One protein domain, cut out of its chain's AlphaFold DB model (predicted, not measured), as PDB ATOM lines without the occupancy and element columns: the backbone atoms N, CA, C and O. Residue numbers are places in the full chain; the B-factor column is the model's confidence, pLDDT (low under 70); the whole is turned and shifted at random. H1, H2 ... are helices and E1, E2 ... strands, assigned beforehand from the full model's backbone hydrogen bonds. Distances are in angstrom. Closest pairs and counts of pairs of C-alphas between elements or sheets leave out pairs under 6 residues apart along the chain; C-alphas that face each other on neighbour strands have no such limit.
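This is residues 29 to 154 of the 154 residues of an uncharacterized protein of Prevotella copri (UniProt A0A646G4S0). A strongly twisted sheet of four strands forms a wall, with the long helix H1 packed slantwise over one face. A second long helix, H4, lies side by side with H1 but off the sheet, and the two very short helices H2 and H3 pack on H4. The printed part has 126 residues, with four named helices and four named strands in the order H1 E1 H2 H3 E2 E3 E4 H4. The sheet's order is E1 E2 E4 E3, antiparallel throughout, and the class is mixed, helices and strands. The whole is compact, with a radius of gyration of the C-alphas of 14.3 A and spans of 39 by 37 by 29 A.

Start in the sheet with E2, residues 80 to 88, 24.3 A long, and E4, residues 106 to 114, 26.5 A long. The edge strands are E1, residues 58 to 64, 20.0 A, and E3, residues 100 to 103. Find C-alpha 29 at (-3.582, -42.392, -51.527); from there H1, residues 29 to 46, runs 25.2 A. H2 is residues 67 to 70 and H3 residues 75 to 78. H4, residues 133 to 152, runs 28.7 A to C-alpha 152 at (-28.888, -61.097, -62.387).

Between E1 and E2, look for N 61 and O 85, 2.9 A apart, within hydrogen-bond range. Between E2 and E4, N 86 and O 109 are 2.8 A apart; in the hairpin E3 and E4, N 101 and O 108 are 2.9 A apart. H1 is on the sheet at a height of 7.9 A, over E3 and, only just, over E4, on which 3 of its C-alphas fall. On the local plane its line stands at 53 degrees to E3, slantwise to the strands; the closest C-alphas of the two, Met 33 and Cys 101, are 6.4 A apart. H1 and H4 touch at a shallow tilt of 22 degrees, the same way, closest at the C-alphas of Gly 32 and Ile 133, 4.9 A. H4 is the hub: it touches H2 with residues 142 to 146 alone, closest at the C-alphas of Tyr 69 and Cys 142, 5.8 A. It touches H3 with residues 135 to 139 alone, closest at the C-alphas of Leu 77 and Leu 139, 7.3 A. In H1 and H4 every O i to N i+4 pair is within hydrogen-bond range; H2 and H3 are too short for such a pair, and the one O i to N i+3 pair of each is not within range.

The two C-alphas farthest apart, those of Asp 96 and Met 153, are 42.4 A apart. The printed part has no cut. The links H1 to E1, E2 to E3 and E4 to H4 are long. Look for pLDDT under 70 in residues 71 to 76, 116 to 126 and 153 to 154.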
ATOM      1  N   TYR A  29      -2.444 -43.275 -51.737       73.00
ATOM      2  CA  TYR A  29      -3.582 -42.392 -51.527       73.00
ATOM      3  C   TYR A  29      -4.413 -42.144 -52.798       73.00
ATOM      4  O   TYR A  29      -5.642 -42.157 -52.759       73.00
ATOM      5  N   THR A  30      -3.755 -41.958 -53.947       79.44
ATOM      6  CA  THR A  30      -4.432 -41.716 -55.232       79.44
ATOM      7  C   THR A  30      -5.288 -42.919 -55.627       79.44
ATOM      8  O   THR A  30      -6.429 -42.749 -56.053       79.44
ATOM      9  N   PHE A  31      -4.779 -44.136 -55.422       76.19
ATOM     10  CA  PHE A  31      -5.524 -45.367 -55.689       76.19
ATOM     11  C   PHE A  31      -6.714 -45.552 -54.750       76.19
ATOM     12  O   PHE A  31      -7.811 -45.850 -55.218       76.19
ATOM     13  N   GLY A  32      -6.535 -45.330 -53.443       81.00
ATOM     14  CA  GLY A  32      -7.652 -45.402 -52.500       81.00
ATOM     15  C   GLY A  32      -8.768 -44.419 -52.846       81.00
ATOM     16  O   GLY A  32      -9.940 -44.784 -52.813       81.00
ATOM     17  N   MET A  33      -8.422 -43.206 -53.290       85.31
ATOM     18  CA  MET A  33      -9.406 -42.223 -53.744       85.31
ATOM     19  C   MET A  33     -10.156 -42.675 -55.012       85.31
ATOM     20  O   MET A  33     -11.357 -42.423 -55.127       85.31
ATOM     21  N   LEU A  34      -9.487 -43.338 -55.962       86.19
ATOM     22  CA  LEU A  34     -10.149 -43.898 -57.149       86.19
ATOM     23  C   LEU A  34     -11.160 -44.982 -56.758       86.19
ATOM     24  O   LEU A  34     -12.314 -44.923 -57.183       86.19
ATOM     25  N   TYR A  35     -10.771 -45.908 -55.878       87.62
ATOM     26  CA  TYR A  35     -11.699 -46.901 -55.337       87.62
ATOM     27  C   TYR A  35     -12.870 -46.250 -54.602       87.62
ATOM     28  O   TYR A  35     -14.014 -46.640 -54.821       87.62
ATOM     29  N   ALA A  36     -12.620 -45.228 -53.783       88.94
ATOM     30  CA  ALA A  36     -13.666 -44.516 -53.059       88.94
ATOM     31  C   ALA A  36     -14.713 -43.898 -54.007       88.94
ATOM     32  O   ALA A  36     -15.917 -44.030 -53.781       88.94
ATOM     33  N   LYS A  37     -14.280 -43.289 -55.120       90.44
ATOM     34  CA  LYS A  37     -15.190 -42.761 -56.153       90.44
ATOM     35  C   LYS A  37     -15.993 -43.866 -56.839       90.44
ATOM     36  O   LYS A  37     -17.209 -43.734 -56.988       90.44
ATOM     37  N   ALA A  38     -15.344 -44.972 -57.200       89.50
ATOM     38  CA  ALA A  38     -16.025 -46.127 -57.781       89.50
ATOM     39  C   ALA A  38     -17.069 -46.714 -56.809       89.50
ATOM     40  O   ALA A  38     -18.193 -47.036 -57.204       89.50
ATOM     41  N   ILE A  39     -16.735 -46.761 -55.517       92.50
ATOM     42  CA  ILE A  39     -17.628 -47.192 -54.442       92.50
ATOM     43  C   ILE A  39     -18.834 -46.259 -54.310       92.50
ATOM     44  O   ILE A  39     -19.943 -46.775 -54.243       92.50
ATOM     45  N   LEU A  40     -18.698 -44.925 -54.363       92.06
ATOM     46  CA  LEU A  40     -19.867 -44.014 -54.342       92.06
ATOM     47  C   LEU A  40     -20.896 -44.373 -55.415       92.06
ATOM     48  O   LEU A  40     -22.101 -44.408 -55.148       92.06
ATOM     49  N   ARG A  41     -20.421 -44.674 -56.626       86.56
ATOM     50  CA  ARG A  41     -21.296 -45.085 -57.723       86.56
ATOM     51  C   ARG A  41     -21.934 -46.445 -57.454       86.56
ATOM     52  O   ARG A  41     -23.144 -46.575 -57.634       86.56
ATOM     53  N   LEU A  42     -21.168 -47.437 -56.994       91.06
ATOM     54  CA  LEU A  42     -21.712 -48.751 -56.624       91.06
ATOM     55  C   LEU A  42     -22.773 -48.639 -55.531       91.06
ATOM     56  O   LEU A  42     -23.841 -49.223 -55.666       91.06
ATOM     57  N   LEU A  43     -22.525 -47.842 -54.493       92.50
ATOM     58  CA  LEU A  43     -23.474 -47.599 -53.412       92.50
ATOM     59  C   LEU A  43     -24.776 -46.989 -53.940       92.50
ATOM     60  O   LEU A  43     -25.856 -47.446 -53.573       92.50
ATOM     61  N   SER A  44     -24.700 -46.021 -54.855       88.06
ATOM     62  CA  SER A  44     -25.889 -45.473 -55.522       88.06
ATOM     63  C   SER A  44     -26.662 -46.547 -56.304       88.06
ATOM     64  O   SER A  44     -27.884 -46.640 -56.179       88.06
ATOM     65  N   LEU A  45     -25.964 -47.408 -57.053       87.81
ATOM     66  CA  LEU A  45     -26.570 -48.491 -57.841       87.81
ATOM     67  C   LEU A  45     -27.195 -49.596 -56.977       87.81
ATOM     68  O   LEU A  45     -28.229 -50.161 -57.343       87.81
ATOM     69  N   LEU A  46     -26.578 -49.885 -55.833       89.38
ATOM     70  CA  LEU A  46     -27.048 -50.841 -54.832       89.38
ATOM     71  C   LEU A  46     -28.184 -50.278 -53.961       89.38
ATOM     72  O   LEU A  46     -28.822 -51.023 -53.220       89.38
ATOM     73  N   GLY A  47     -28.490 -48.983 -54.088       87.00
ATOM     74  CA  GLY A  47     -29.610 -48.345 -53.401       87.00
ATOM     75  C   GLY A  47     -29.278 -47.843 -51.997       87.00
ATOM     76  O   GLY A  47     -30.165 -47.829 -51.140       87.00
ATOM     77  N   ALA A  48     -28.034 -47.418 -51.754       88.44
ATOM     78  CA  ALA A  48     -27.681 -46.643 -50.569       88.44
ATOM     79  C   ALA A  48     -28.621 -45.437 -50.447       88.44
ATOM     80  O   ALA A  48     -28.781 -44.652 -51.386       88.44
ATOM     81  N   LYS A  49     -29.288 -45.317 -49.299       81.81
ATOM     82  CA  LYS A  49     -30.351 -44.326 -49.110       81.81
ATOM     83  C   LYS A  49     -29.765 -43.048 -48.534       81.81
ATOM     84  O   LYS A  49     -29.320 -43.046 -47.391       81.81
ATOM     85  N   GLU A  50     -29.798 -41.975 -49.316       87.88
ATOM     86  CA  GLU A  50     -29.573 -40.619 -48.814       87.88
ATOM     87  C   GLU A  50     -30.702 -40.251 -47.831       87.88
ATOM     88  O   GLU A  50     -31.890 -40.361 -48.145       87.88
ATOM     89  N   GLY A  51     -30.330 -39.867 -46.611       86.69
ATOM     90  CA  GLY A  51     -31.244 -39.372 -45.588       86.69
ATOM     91  C   GLY A  51     -31.617 -37.901 -45.789       86.69
ATOM     92  O   GLY A  51     -31.235 -37.255 -46.762       86.69
ATOM     93  N   ALA A  52     -32.355 -37.341 -44.828       86.69
ATOM     94  CA  ALA A  52     -32.629 -35.907 -44.813       86.69
ATOM     95  C   ALA A  52     -31.334 -35.097 -44.621       86.69
ATOM     96  O   ALA A  52     -30.422 -35.527 -43.909       86.69
ATOM     97  N   LYS A  53     -31.277 -33.904 -45.226       89.12
ATOM     98  CA  LYS A  53     -30.156 -32.973 -45.053       89.12
ATOM     99  C   LYS A  53     -30.017 -32.604 -43.573       89.12
ATOM    100  O   LYS A  53     -30.971 -32.146 -42.941       89.12
ATOM    101  N   HIS A  54     -28.830 -32.831 -43.025       89.44
ATOM    102  CA  HIS A  54     -28.471 -32.481 -41.662       89.44
ATOM    103  C   HIS A  54     -28.426 -30.958 -41.494       89.44
ATOM    104  O   HIS A  54     -28.192 -30.217 -42.451       89.44
ATOM    105  N   LYS A  55     -28.611 -30.473 -40.259       81.69
ATOM    106  CA  LYS A  55     -28.570 -29.031 -39.943       81.69
ATOM    107  C   LYS A  55     -27.224 -28.387 -40.284       81.69
ATOM    108  O   LYS A  55     -27.176 -27.199 -40.572       81.69
ATOM    109  N   GLU A  56     -26.162 -29.184 -40.289       81.19
ATOM    110  CA  GLU A  56     -24.794 -28.771 -40.629       81.19
ATOM    111  C   GLU A  56     -24.517 -28.795 -42.142       81.19
ATOM    112  O   GLU A  56     -23.395 -28.571 -42.574       81.19
ATOM    113  N   GLY A  57     -25.538 -29.044 -42.971       84.62
ATOM    114  CA  GLY A  57     -25.456 -28.846 -44.418       84.62
ATOM    115  C   GLY A  57     -25.050 -30.068 -45.244       84.62
ATOM    116  O   GLY A  57     -24.993 -29.947 -46.466       84.62
ATOM    117  N   PHE A  58     -24.843 -31.236 -44.632       90.19
ATOM    118  CA  PHE A  58     -24.539 -32.484 -45.344       90.19
ATOM    119  C   PHE A  58     -25.732 -33.437 -45.442       90.19
ATOM    120  O   PHE A  58     -26.682 -33.365 -44.666       90.19
ATOM    121  N   VAL A  59     -25.656 -34.384 -46.370       93.31
ATOM    122  CA  VAL A  59     -26.546 -35.546 -46.468       93.31
ATOM    123  C   VAL A  59     -25.773 -36.790 -46.051       93.31
ATOM    124  O   VAL A  59     -24.642 -36.989 -46.484       93.31
ATOM    125  N   ARG A  60     -26.371 -37.632 -45.209       92.44
ATOM    126  CA  ARG A  60     -25.804 -38.928 -44.812       92.44
ATOM    127  C   ARG A  60     -26.436 -40.026 -45.655       92.44
ATOM    128  O   ARG A  60     -27.660 -40.054 -45.772       92.44
ATOM    129  N   ALA A  61     -25.633 -40.931 -46.193       92.75
ATOM    130  CA  ALA A  61     -26.124 -42.124 -46.870       92.75
ATOM    131  C   ALA A  61     -25.477 -43.378 -46.303       92.75
ATOM    132  O   ALA A  61     -24.309 -43.365 -45.922       92.75
ATOM    133  N   GLU A  62     -26.247 -44.462 -46.278       92.50
ATOM    134  CA  GLU A  62     -25.831 -45.721 -45.672       92.50
ATOM    135  C   GLU A  62     -26.136 -46.913 -46.557       92.50
ATOM    136  O   GLU A  62     -27.185 -46.981 -47.206       92.50
ATOM    137  N   TYR A  63     -25.223 -47.878 -46.511       92.81
ATOM    138  CA  TYR A  63     -25.380 -49.173 -47.137       92.81
ATOM    139  C   TYR A  63     -24.904 -50.287 -46.210       92.81
ATOM    140  O   TYR A  63     -23.761 -50.299 -45.746       92.81
ATOM    141  N   TYR A  64     -25.800 -51.237 -45.956       90.88
ATOM    142  CA  TYR A  64     -25.513 -52.431 -45.172       90.88
ATOM    143  C   TYR A  64     -25.038 -53.533 -46.112       90.88
ATOM    144  O   TYR A  64     -25.767 -53.919 -47.024       90.88
ATOM    145  N   LEU A  65     -23.824 -54.031 -45.880       88.81
ATOM    146  CA  LEU A  65     -23.231 -55.059 -46.729       88.81
ATOM    147  C   LEU A  65     -23.925 -56.404 -46.535       88.81
ATOM    148  O   LEU A  65     -24.269 -56.793 -45.413       88.81
ATOM    149  N   ASN A  66     -24.040 -57.165 -47.617       86.94
ATOM    150  CA  ASN A  66     -24.598 -58.503 -47.581       86.94
ATOM    151  C   ASN A  66     -23.573 -59.498 -46.983       86.94
ATOM    152  O   ASN A  66     -22.506 -59.725 -47.564       86.94
ATOM    153  N   PRO A  67     -23.882 -60.176 -45.855       81.56
ATOM    154  CA  PRO A  67     -22.973 -61.136 -45.217       81.56
ATOM    155  C   PRO A  67     -22.479 -62.271 -46.121       81.56
ATOM    156  O   PRO A  67     -21.394 -62.819 -45.897       81.56
ATOM    157  N   LYS A  68     -23.234 -62.597 -47.174       82.44
ATOM    158  CA  LYS A  68     -22.856 -63.588 -48.186       82.44
ATOM    159  C   LYS A  68     -21.611 -63.197 -48.997       82.44
ATOM    160  O   LYS A  68     -20.993 -64.070 -49.585       82.44
ATOM    161  N   TYR A  69     -21.214 -61.932 -49.049       76.12
ATOM    162  CA  TYR A  69     -20.059 -61.517 -49.861       76.12
ATOM    163  C   TYR A  69     -18.859 -61.085 -49.025       76.12
ATOM    164  O   TYR A  69     -17.728 -61.132 -49.506       76.12
ATOM    165  N   LYS A  70     -19.087 -60.808 -47.737       70.31
ATOM    166  CA  LYS A  70     -18.051 -60.422 -46.772       70.31
ATOM    167  C   LYS A  70     -17.067 -61.538 -46.432       70.31
ATOM    168  O   LYS A  70     -15.892 -61.284 -46.223       70.31
ATOM    169  N   HIS A  71     -17.527 -62.788 -46.378       63.06
ATOM    170  CA  HIS A  71     -16.693 -63.913 -45.932       63.06
ATOM    171  C   HIS A  71     -15.615 -64.330 -46.939       63.06
ATOM    172  O   HIS A  71     -14.724 -65.104 -46.597       63.06
ATOM    173  N   ALA A  72     -15.697 -63.843 -48.177       55.59
ATOM    174  CA  ALA A  72     -14.740 -64.166 -49.223       55.59
ATOM    175  C   ALA A  72     -13.541 -63.202 -49.270       55.59
ATOM    176  O   ALA A  72     -12.720 -63.323 -50.178       55.59
ATOM    177  N   ILE A  73     -13.473 -62.218 -48.363       59.66
ATOM    178  CA  ILE A  73     -12.565 -61.077 -48.478       59.66
ATOM    179  C   ILE A  73     -12.067 -60.673 -47.080       59.66
ATOM    180  O   ILE A  73     -12.820 -60.050 -46.350       59.66
ATOM    181  N   ASP A  74     -10.832 -61.072 -46.740       65.38
ATOM    182  CA  ASP A  74      -9.962 -60.671 -45.602       65.38
ATOM    183  C   ASP A  74     -10.572 -60.497 -44.177       65.38
ATOM    184  O   ASP A  74     -11.757 -60.262 -43.952       65.38
ATOM    185  N   TYR A  75      -9.735 -60.590 -43.141       59.06
ATOM    186  CA  TYR A  75     -10.129 -60.443 -41.736       59.06
ATOM    187  C   TYR A  75     -10.733 -59.063 -41.430       59.06
ATOM    188  O   TYR A  75     -11.656 -58.964 -40.621       59.06
ATOM    189  N   HIS A  76     -10.262 -58.009 -42.103       63.75
ATOM    190  CA  HIS A  76     -10.732 -56.644 -41.872       63.75
ATOM    191  C   HIS A  76     -12.181 -56.426 -42.328       63.75
ATOM    192  O   HIS A  76     -12.964 -55.826 -41.596       63.75
ATOM    193  N   LEU A  77     -12.592 -56.965 -43.481       70.25
ATOM    194  CA  LEU A  77     -13.970 -56.803 -43.968       70.25
ATOM    195  C   LEU A  77     -14.953 -57.818 -43.392       70.25
ATOM    196  O   LEU A  77     -16.161 -57.575 -43.419       70.25
ATOM    197  N   LYS A  78     -14.466 -58.928 -42.828       71.75
ATOM    198  CA  LYS A  78     -15.310 -59.943 -42.184       71.75
ATOM    199  C   LYS A  78     -16.287 -59.335 -41.171       71.75
ATOM    200  O   LYS A  78     -17.441 -59.760 -41.098       71.75
ATOM    201  N   TYR A  79     -15.826 -58.338 -40.419       78.12
ATOM    202  CA  TYR A  79     -16.607 -57.671 -39.376       78.12
ATOM    203  C   TYR A  79     -17.264 -56.380 -39.844       78.12
ATOM    204  O   TYR A  79     -18.068 -55.823 -39.107       78.12
ATOM    205  N   LEU A  80     -16.964 -55.905 -41.054       83.69
ATOM    206  CA  LEU A  80     -17.591 -54.709 -41.599       83.69
ATOM    207  C   LEU A  80     -19.092 -54.968 -41.775       83.69
ATOM    208  O   LEU A  80     -19.503 -55.949 -42.394       83.69
ATOM    209  N   VAL A  81     -19.938 -54.117 -41.214       86.56
ATOM    210  CA  VAL A  81     -21.403 -54.233 -41.294       86.56
ATOM    211  C   VAL A  81     -21.963 -53.214 -42.268       86.56
ATOM    212  O   VAL A  81     -22.855 -53.535 -43.056       86.56
ATOM    213  N   ARG A  82     -21.434 -51.995 -42.218       88.12
ATOM    214  CA  ARG A  82     -21.975 -50.851 -42.938       88.12
ATOM    215  C   ARG A  82     -20.846 -49.997 -43.479       88.12
ATOM    216  O   ARG A  82     -19.846 -49.783 -42.800       88.12
ATOM    217  N   ILE A  83     -21.062 -49.467 -44.673       91.31
ATOM    218  CA  ILE A  83     -20.355 -48.291 -45.161       91.31
ATOM    219  C   ILE A  83     -21.362 -47.163 -45.333       91.31
ATOM    220  O   ILE A  83     -22.490 -47.375 -45.787       91.31
ATOM    221  N   GLY A  84     -20.955 -45.958 -44.966       91.62
ATOM    222  CA  GLY A  84     -21.696 -44.756 -45.272       91.62
ATOM    223  C   GLY A  84     -20.794 -43.639 -45.754       91.62
ATOM    224  O   GLY A  84     -19.566 -43.725 -45.722       91.62
ATOM    225  N   TYR A  85     -21.438 -42.586 -46.237       93.06
ATOM    226  CA  TYR A  85     -20.766 -41.356 -46.606       93.06
ATOM    227  C   TYR A  85     -21.568 -40.139 -46.163       93.06
ATOM    228  O   TYR A  85     -22.803 -40.162 -46.108       93.06
ATOM    229  N   PHE A  86     -20.849 -39.060 -45.885       92.94
ATOM    230  CA  PHE A  86     -21.399 -37.719 -45.812       92.94
ATOM    231  C   PHE A  86     -21.149 -37.022 -47.140       92.94
ATOM    232  O   PHE A  86     -20.037 -37.036 -47.654       92.94
ATOM    233  N   LYS A  87     -22.193 -36.422 -47.698       94.44
ATOM    234  CA  LYS A  87     -22.168 -35.656 -48.940       94.44
ATOM    235  C   LYS A  87     -22.421 -34.194 -48.617       94.44
ATOM    236  O   LYS A  87     -23.483 -33.852 -48.096       94.44
ATOM    237  N   TYR A  88     -21.479 -33.344 -48.983       92.69
ATOM    238  CA  TYR A  88     -21.592 -31.896 -48.911       92.69
ATOM    239  C   TYR A  88     -21.774 -31.360 -50.327       92.69
ATOM    240  O   TYR A  88     -21.042 -31.744 -51.242       92.69
ATOM    241  N   GLU A  89     -22.779 -30.509 -50.518       91.31
ATOM    242  CA  GLU A  89     -23.032 -29.886 -51.816       91.31
ATOM    243  C   GLU A  89     -21.904 -28.907 -52.155       91.31
ATOM    244  O   GLU A  89     -21.607 -28.009 -51.366       91.31
ATOM    245  N   GLY A  90     -21.291 -29.065 -53.329       89.81
ATOM    246  CA  GLY A  90     -20.147 -28.252 -53.738       89.81
ATOM    247  C   GLY A  90     -18.786 -28.784 -53.271       89.81
ATOM    248  O   GLY A  90     -18.663 -29.810 -52.594       89.81
ATOM    249  N   ILE A  91     -17.736 -28.057 -53.657       89.00
ATOM    250  CA  ILE A  91     -16.370 -28.271 -53.170       89.00
ATOM    251  C   ILE A  91     -16.247 -27.538 -51.835       89.00
ATOM    252  O   ILE A  91     -16.292 -26.310 -51.795       89.00
ATOM    253  N   VAL A  92     -16.137 -28.303 -50.752       87.94
ATOM    254  CA  VAL A  92     -16.027 -27.801 -49.383       87.94
ATOM    255  C   VAL A  92     -14.645 -28.159 -48.867       87.94
ATOM    256  O   VAL A  92     -14.270 -29.329 -48.867       87.94
ATOM    257  N   GLU A  93     -13.897 -27.154 -48.422       84.06
ATOM    258  CA  GLU A  93     -12.631 -27.381 -47.730       84.06
ATOM    259  C   GLU A  93     -12.918 -27.991 -46.358       84.06
ATOM    260  O   GLU A  93     -13.522 -27.364 -45.486       84.06
ATOM    261  N   MET A  94     -12.515 -29.247 -46.197       81.56
ATOM    262  CA  MET A  94     -12.585 -29.952 -44.925       81.56
ATOM    263  C   MET A  94     -11.289 -29.740 -44.144       81.56
ATOM    264  O   MET A  94     -10.226 -29.640 -44.757       81.56
ATOM    265  N   PRO A  95     -11.344 -29.707 -42.803       80.88
ATOM    266  CA  PRO A  95     -10.140 -29.766 -41.984       80.88
ATOM    267  C   PRO A  95      -9.239 -30.950 -42.365       80.88
ATOM    268  O   PRO A  95      -9.749 -32.035 -42.630       80.88
ATOM    269  N   ASP A  96      -7.917 -30.770 -42.293       71.94
ATOM    270  CA  ASP A  96      -6.905 -31.741 -42.761       71.94
ATOM    271  C   ASP A  96      -7.003 -33.149 -42.144       71.94
ATOM    272  O   ASP A  96      -6.423 -34.103 -42.660       71.94
ATOM    273  N   PHE A  97      -7.713 -33.298 -41.023       72.12
ATOM    274  CA  PHE A  97      -7.933 -34.591 -40.379       72.12
ATOM    275  C   PHE A  97      -9.077 -35.408 -41.003       72.12
ATOM    276  O   PHE A  97      -9.192 -36.593 -40.699       72.12
ATOM    277  N   TYR A  98      -9.901 -34.808 -41.865       74.94
ATOM    278  CA  TYR A  98     -10.911 -35.512 -42.648       74.94
ATOM    279  C   TYR A  98     -10.381 -35.830 -44.039       74.94
ATOM    280  O   TYR A  98     -10.076 -34.941 -44.834       74.94
ATOM    281  N   GLU A  99     -10.365 -37.114 -44.381       84.06
ATOM    282  CA  GLU A  99     -10.109 -37.517 -45.755       84.06
ATOM    283  C   GLU A  99     -11.383 -37.381 -46.588       84.06
ATOM    284  O   GLU A  99     -12.405 -38.017 -46.317       84.06
ATOM    285  N   CYS A 100     -11.318 -36.528 -47.611       88.44
ATOM    286  CA  CYS A 100     -12.432 -36.273 -48.509       88.44
ATOM    287  C   CYS A 100     -12.079 -36.590 -49.961       88.44
ATOM    288  O   CYS A 100     -10.935 -36.457 -50.397       88.44
ATOM    289  N   CYS A 101     -13.082 -36.999 -50.733       88.31
ATOM    290  CA  CYS A 101     -12.965 -37.101 -52.178       88.31
ATOM    291  C   CYS A 101     -13.995 -36.206 -52.868       88.31
ATOM    292  O   CYS A 101     -15.119 -36.018 -52.396       88.31
ATOM    293  N   TYR A 102     -13.600 -35.651 -54.012       89.06
ATOM    294  CA  TYR A 102     -14.463 -34.806 -54.831       89.06
ATOM    295  C   TYR A 102     -15.030 -35.612 -55.996       89.06
ATOM    296  O   TYR A 102     -14.276 -36.185 -56.794       89.06
ATOM    297  N   TYR A 103     -16.356 -35.651 -56.101       86.44
ATOM    298  CA  TYR A 103     -17.064 -36.418 -57.122       86.44
ATOM    299  C   TYR A 103     -18.342 -35.696 -57.563       86.44
ATOM    300  O   TYR A 103     -19.096 -35.198 -56.733       86.44
ATOM    301  N   ASN A 104     -18.588 -35.597 -58.873       86.44
ATOM    302  CA  ASN A 104     -19.766 -34.920 -59.444       86.44
ATOM    303  C   ASN A 104     -20.071 -33.535 -58.831       86.44
ATOM    304  O   ASN A 104     -21.223 -33.206 -58.556       86.44
ATOM    305  N   GLY A 105     -19.027 -32.733 -58.589       87.62
ATOM    306  CA  GLY A 105     -19.152 -31.383 -58.026       87.62
ATOM    307  C   GLY A 105     -19.468 -31.321 -56.528       87.62
ATOM    308  O   GLY A 105     -19.731 -30.233 -56.034       87.62
ATOM    309  N   ASN A 106     -19.434 -32.446 -55.812       92.12
ATOM    310  CA  ASN A 106     -19.694 -32.530 -54.376       92.12
ATOM    311  C   ASN A 106     -18.484 -33.090 -53.624       92.12
ATOM    312  O   ASN A 106     -17.632 -33.771 -54.206       92.12
ATOM    313  N   THR A 107     -18.447 -32.831 -52.321       92.81
ATOM    314  CA  THR A 107     -17.410 -33.325 -51.408       92.81
ATOM    315  C   THR A 107     -17.965 -34.478 -50.589       92.81
ATOM    316  O   THR A 107     -19.059 -34.371 -50.032       92.81
ATOM    317  N   TYR A 108     -17.213 -35.571 -50.508       92.25
ATOM    318  CA  TYR A 108     -17.613 -36.777 -49.792       92.25
ATOM    319  C   TYR A 108     -16.583 -37.158 -48.743       92.25
ATOM    320  O   TYR A 108     -15.390 -37.156 -49.033       92.25
ATOM    321  N   THR A 109     -17.047 -37.554 -47.564       91.75
ATOM    322  CA  THR A 109     -16.238 -38.253 -46.557       91.75
ATOM    323  C   THR A 109     -16.903 -39.584 -46.232       91.75
ATOM    324  O   THR A 109     -18.128 -39.697 -46.309       91.75
ATOM    325  N   PHE A 110     -16.114 -40.610 -45.920       91.00
ATOM    326  CA  PHE A 110     -16.622 -41.960 -45.675       91.00
ATOM    327  C   PHE A 110     -16.436 -42.358 -44.230       91.00
ATOM    328  O   PHE A 110     -15.438 -42.011 -43.609       91.00
ATOM    329  N   TYR A 111     -17.360 -43.176 -43.755       88.31
ATOM    330  CA  TYR A 111     -17.246 -43.849 -42.476       88.31
ATOM    331  C   TYR A 111     -17.713 -45.291 -42.619       88.31
ATOM    332  O   TYR A 111     -18.484 -45.647 -43.521       88.31
ATOM    333  N   VAL A 112     -17.253 -46.130 -41.705       87.12
ATOM    334  CA  VAL A 112     -17.586 -47.550 -41.688       87.12
ATOM    335  C   VAL A 112     -17.918 -48.019 -40.292       87.12
ATOM    336  O   VAL A 112     -17.353 -47.520 -39.329       87.12
ATOM    337  N   ASP A 113     -18.796 -49.010 -40.173       84.00
ATOM    338  CA  ASP A 113     -19.121 -49.621 -38.886       84.00
ATOM    339  C   ASP A 113     -18.838 -51.112 -38.906       84.00
ATOM    340  O   ASP A 113     -19.222 -51.821 -39.843       84.00
ATOM    341  N   TYR A 114     -18.211 -51.581 -37.835       80.19
ATOM    342  CA  TYR A 114     -17.896 -52.982 -37.596       80.19
ATOM    343  C   TYR A 114     -18.867 -53.587 -36.574       80.19
ATOM    344  O   TYR A 114     -19.469 -52.871 -35.777       80.19
ATOM    345  N   SER A 115     -19.052 -54.905 -36.616       75.00
ATOM    346  CA  SER A 115     -19.874 -55.645 -35.652       75.00
ATOM    347  C   SER A 115     -19.209 -55.721 -34.278       75.00
ATOM    348  O   SER A 115     -18.000 -55.936 -34.213       75.00
ATOM    349  N   ASP A 116     -20.008 -55.718 -33.211       64.06
ATOM    350  CA  ASP A 116     -19.545 -55.802 -31.813       64.06
ATOM    351  C   ASP A 116     -18.715 -57.066 -31.488       64.06
ATOM    352  O   ASP A 116     -17.917 -57.058 -30.553       64.06
ATOM    353  N   ASP A 117     -18.837 -58.133 -32.291       64.81
ATOM    354  CA  ASP A 117     -18.044 -59.373 -32.179       64.81
ATOM    355  C   ASP A 117     -16.551 -59.199 -32.542       64.81
ATOM    356  O   ASP A 117     -15.750 -60.124 -32.382       64.81
ATOM    357  N   ASN A 118     -16.165 -58.023 -33.044       59.00
ATOM    358  CA  ASN A 118     -14.783 -57.574 -33.153       59.00
ATOM    359  C   ASN A 118     -14.744 -56.071 -32.851       59.00
ATOM    360  O   ASN A 118     -14.972 -55.267 -33.759       59.00
ATOM    361  N   PRO A 119     -14.492 -55.675 -31.594       49.34
ATOM    362  CA  PRO A 119     -14.330 -54.273 -31.276       49.34
ATOM    363  C   PRO A 119     -13.090 -53.776 -32.019       49.34
ATOM    364  O   PRO A 119     -11.962 -54.113 -31.661       49.34
ATOM    365  N   ASP A 120     -13.289 -52.959 -33.053       48.25
ATOM    366  CA  ASP A 120     -12.257 -52.010 -33.457       48.25
ATOM    367  C   ASP A 120     -11.794 -51.320 -32.156       48.25
ATOM    368  O   ASP A 120     -12.650 -50.813 -31.416       48.25
ATOM    369  N   PRO A 121     -10.497 -51.326 -31.792       45.91
ATOM    370  CA  PRO A 121     -10.020 -50.745 -30.533       45.91
ATOM    371  C   PRO A 121     -10.344 -49.247 -30.371       45.91
ATOM    372  O   PRO A 121     -10.036 -48.669 -29.329       45.91
ATOM    373  N   LYS A 122     -10.963 -48.613 -31.377       43.84
ATOM    374  CA  LYS A 122     -11.397 -47.213 -31.386       43.84
ATOM    375  C   LYS A 122     -12.914 -46.987 -31.278       43.84
ATOM    376  O   LYS A 122     -13.327 -45.832 -31.221       43.84
ATOM    377  N   GLY A 123     -13.726 -48.036 -31.147       38.25
ATOM    378  CA  GLY A 123     -15.175 -47.903 -30.991       38.25
ATOM    379  C   GLY A 123     -15.918 -47.687 -32.314       38.25
ATOM    380  O   GLY A 123     -15.339 -47.387 -33.350       38.25
ATOM    381  N   SER A 124     -17.225 -47.910 -32.256       51.31
ATOM    382  CA  SER A 124     -18.216 -47.769 -33.326       51.31
ATOM    383  C   SER A 124     -17.981 -46.552 -34.236       51.31
ATOM    384  O   SER A 124     -18.021 -45.421 -33.757       51.31
ATOM    385  N   SER A 125     -17.861 -46.801 -35.539       54.16
ATOM    386  CA  SER A 125     -17.600 -45.830 -36.607       54.16
ATOM    387  C   SER A 125     -16.149 -45.346 -36.702       54.16
ATOM    388  O   SER A 125     -15.686 -44.581 -35.859       54.16
ATOM    389  N   SER A 126     -15.431 -45.767 -37.749       63.78
ATOM    390  CA  SER A 126     -14.086 -45.261 -38.051       63.78
ATOM    391  C   SER A 126     -13.996 -44.616 -39.434       63.78
ATOM    392  O   SER A 126     -14.583 -45.089 -40.410       63.78
ATOM    393  N   ASP A 127     -13.246 -43.514 -39.500       71.25
ATOM    394  CA  ASP A 127     -12.790 -42.923 -40.755       71.25
ATOM    395  C   ASP A 127     -11.681 -43.817 -41.328       71.25
ATOM    396  O   ASP A 127     -10.725 -44.176 -40.629       71.25
ATOM    397  N   ILE A 128     -11.799 -44.201 -42.599       74.50
ATOM    398  CA  ILE A 128     -10.801 -45.037 -43.274       74.50
ATOM    399  C   ILE A 128      -9.939 -44.151 -44.162       74.50
ATOM    400  O   ILE A 128     -10.441 -43.522 -45.092       74.50
ATOM    401  N   SER A 129      -8.626 -44.178 -43.934       82.69
ATOM    402  CA  SER A 129      -7.681 -43.493 -44.813       82.69
ATOM    403  C   SER A 129      -7.646 -44.122 -46.213       82.69
ATOM    404  O   SER A 129      -7.543 -45.342 -46.362       82.69
ATOM    405  N   PHE A 130      -7.645 -43.301 -47.263       82.50
ATOM    406  CA  PHE A 130      -7.377 -43.676 -48.653       82.50
ATOM    407  C   PHE A 130      -5.982 -44.281 -48.840       82.50
ATOM    408  O   PHE A 130      -5.744 -44.989 -49.814       82.50
ATOM    409  N   SER A 131      -5.057 -44.084 -47.898       80.88
ATOM    410  CA  SER A 131      -3.766 -44.780 -47.924       80.88
ATOM    411  C   SER A 131      -3.883 -46.294 -47.672       80.88
ATOM    412  O   SER A 131      -2.989 -47.048 -48.067       80.88
ATOM    413  N   VAL A 132      -4.990 -46.768 -47.085       79.88
ATOM    414  CA  VAL A 132      -5.255 -48.191 -46.816       79.88
ATOM    415  C   VAL A 132      -5.843 -48.865 -48.064       79.88
ATOM    416  O   VAL A 132      -6.984 -49.319 -48.066       79.88
ATOM    417  N   ILE A 133      -5.078 -48.918 -49.163       79.06
ATOM    418  CA  ILE A 133      -5.582 -49.385 -50.475       79.06
ATOM    419  C   ILE A 133      -6.244 -50.759 -50.396       79.06
ATOM    420  O   ILE A 133      -7.314 -50.942 -50.967       79.06
ATOM    421  N   LEU A 134      -5.622 -51.710 -49.689       77.75
ATOM    422  CA  LEU A 134      -6.132 -53.079 -49.606       77.75
ATOM    423  C   LEU A 134      -7.570 -53.112 -49.088       77.75
ATOM    424  O   LEU A 134      -8.382 -53.859 -49.618       77.75
ATOM    425  N   PHE A 135      -7.914 -52.258 -48.120       82.69
ATOM    426  CA  PHE A 135      -9.289 -52.138 -47.640       82.69
ATOM    427  C   PHE A 135     -10.235 -51.680 -48.759       82.69
ATOM    428  O   PHE A 135     -11.279 -52.290 -48.985       82.69
ATOM    429  N   TRP A 136      -9.865 -50.616 -49.472       85.00
ATOM    430  CA  TRP A 136     -10.696 -50.013 -50.514       85.00
ATOM    431  C   TRP A 136     -10.904 -50.940 -51.715       85.00
ATOM    432  O   TRP A 136     -12.031 -51.085 -52.189       85.00
ATOM    433  N   GLU A 137      -9.850 -51.617 -52.163       84.38
ATOM    434  CA  GLU A 137      -9.910 -52.623 -53.228       84.38
ATOM    435  C   GLU A 137     -10.823 -53.791 -52.842       84.38
ATOM    436  O   GLU A 137     -11.698 -54.216 -53.601       84.38
ATOM    437  N   GLN A 138     -10.645 -54.311 -51.632       84.31
ATOM    438  CA  GLN A 138     -11.432 -55.419 -51.116       84.31
ATOM    439  C   GLN A 138     -12.917 -55.054 -50.981       84.31
ATOM    440  O   GLN A 138     -13.791 -55.839 -51.360       84.31
ATOM    441  N   LEU A 139     -13.211 -53.851 -50.491       87.62
ATOM    442  CA  LEU A 139     -14.570 -53.343 -50.368       87.62
ATOM    443  C   LEU A 139     -15.221 -53.157 -51.743       87.62
ATOM    444  O   LEU A 139     -16.359 -53.583 -51.942       87.62
ATOM    445  N   TYR A 140     -14.497 -52.574 -52.699       89.06
ATOM    446  CA  TYR A 140     -14.950 -52.446 -54.082       89.06
ATOM    447  C   TYR A 140     -15.314 -53.815 -54.670       89.06
ATOM    448  O   TYR A 140     -16.425 -54.008 -55.163       89.06
ATOM    449  N   ASN A 141     -14.430 -54.804 -54.520       86.12
ATOM    450  CA  ASN A 141     -14.670 -56.172 -54.978       86.12
ATOM    451  C   ASN A 141     -15.892 -56.822 -54.305       86.12
ATOM    452  O   ASN A 141     -16.640 -57.550 -54.964       86.12
ATOM    453  N   CYS A 142     -16.120 -56.555 -53.015       87.50
ATOM    454  CA  CYS A 142     -17.312 -57.004 -52.293       87.50
ATOM    455  C   CYS A 142     -18.591 -56.449 -52.938       87.50
ATOM    456  O   CYS A 142     -19.475 -57.207 -53.346       87.50
ATOM    457  N   LEU A 143     -18.649 -55.126 -53.104       89.75
ATOM    458  CA  LEU A 143     -19.808 -54.422 -53.649       89.75
ATOM    459  C   LEU A 143     -20.061 -54.770 -55.122       89.75
ATOM    460  O   LEU A 143     -21.213 -54.889 -55.528       89.75
ATOM    461  N   CYS A 144     -19.016 -55.013 -55.915       88.25
ATOM    462  CA  CYS A 144     -19.146 -55.515 -57.284       88.25
ATOM    463  C   CYS A 144     -19.849 -56.877 -57.337       88.25
ATOM    464  O   CYS A 144     -20.717 -57.090 -58.183       88.25
ATOM    465  N   ARG A 145     -19.517 -57.801 -56.424       87.31
ATOM    466  CA  ARG A 145     -20.180 -59.117 -56.356       87.31
ATOM    467  C   ARG A 145     -21.645 -58.994 -55.951       87.31
ATOM    468  O   ARG A 145     -22.485 -59.675 -56.538       87.31
ATOM    469  N   GLU A 146     -21.946 -58.122 -54.991       89.69
ATOM    470  CA  GLU A 146     -23.328 -57.801 -54.617       89.69
ATOM    471  C   GLU A 146     -24.095 -57.205 -55.805       89.69
ATOM    472  O   GLU A 146     -25.209 -57.630 -56.111       89.69
ATOM    473  N   PHE A 147     -23.477 -56.271 -56.530       89.31
ATOM    474  CA  PHE A 147     -24.093 -55.624 -57.685       89.31
ATOM    475  C   PHE A 147     -24.368 -56.607 -58.827       89.31
ATOM    476  O   PHE A 147     -25.449 -56.574 -59.415       89.31
ATOM    477  N   GLU A 148     -23.439 -57.520 -59.118       87.38
ATOM    478  CA  GLU A 148     -23.646 -58.591 -60.097       87.38
ATOM    479  C   GLU A 148     -24.816 -59.509 -59.721       87.38
ATOM    480  O   GLU A 148     -25.583 -59.912 -60.596       87.38
ATOM    481  N   GLU A 149     -25.000 -59.820 -58.435       85.62
ATOM    482  CA  GLU A 149     -26.160 -60.589 -57.979       85.62
ATOM    483  C   GLU A 149     -27.465 -59.813 -58.200       85.62
ATOM    484  O   GLU A 149     -28.386 -60.335 -58.832       85.62
ATOM    485  N   VAL A 150     -27.521 -58.549 -57.766       83.81
ATOM    486  CA  VAL A 150     -28.690 -57.678 -57.971       83.81
ATOM    487  C   VAL A 150     -29.020 -57.537 -59.459       83.81
ATOM    488  O   VAL A 150     -30.193 -57.552 -59.829       83.81
ATOM    489  N   ARG A 151     -28.006 -57.433 -60.326       82.31
ATOM    490  CA  ARG A 151     -28.185 -57.340 -61.780       82.31
ATOM    491  C   ARG A 151     -28.761 -58.618 -62.385       82.31
ATOM    492  O   ARG A 151     -29.561 -58.517 -63.300       82.31
ATOM    493  N   ARG A 152     -28.373 -59.800 -61.897       78.38
ATOM    494  CA  ARG A 152     -28.888 -61.097 -62.387       78.38
ATOM    495  C   ARG A 152     -30.321 -61.395 -61.945       78.38
ATOM    496  O   ARG A 152     -30.962 -62.252 -62.541       78.38
ATOM    497  N   MET A 153     -30.788 -60.749 -60.878       69.75
ATOM    498  CA  MET A 153     -32.146 -60.916 -60.346       69.75
ATOM    499  C   MET A 153     -33.169 -59.943 -60.957       69.75
ATOM    500  O   MET A 153     -34.356 -60.064 -60.655       69.75
ATOM    501  N   ARG A 154     -32.722 -58.977 -61.768       57.78
ATOM    502  CA  ARG A 154     -33.561 -58.025 -62.511       57.78
ATOM    503  C   ARG A 154     -33.719 -58.471 -63.958       57.78
ATOM    504  O   ARG A 154     -34.818 -58.229 -64.497       57.78
TER     505      ARG A 154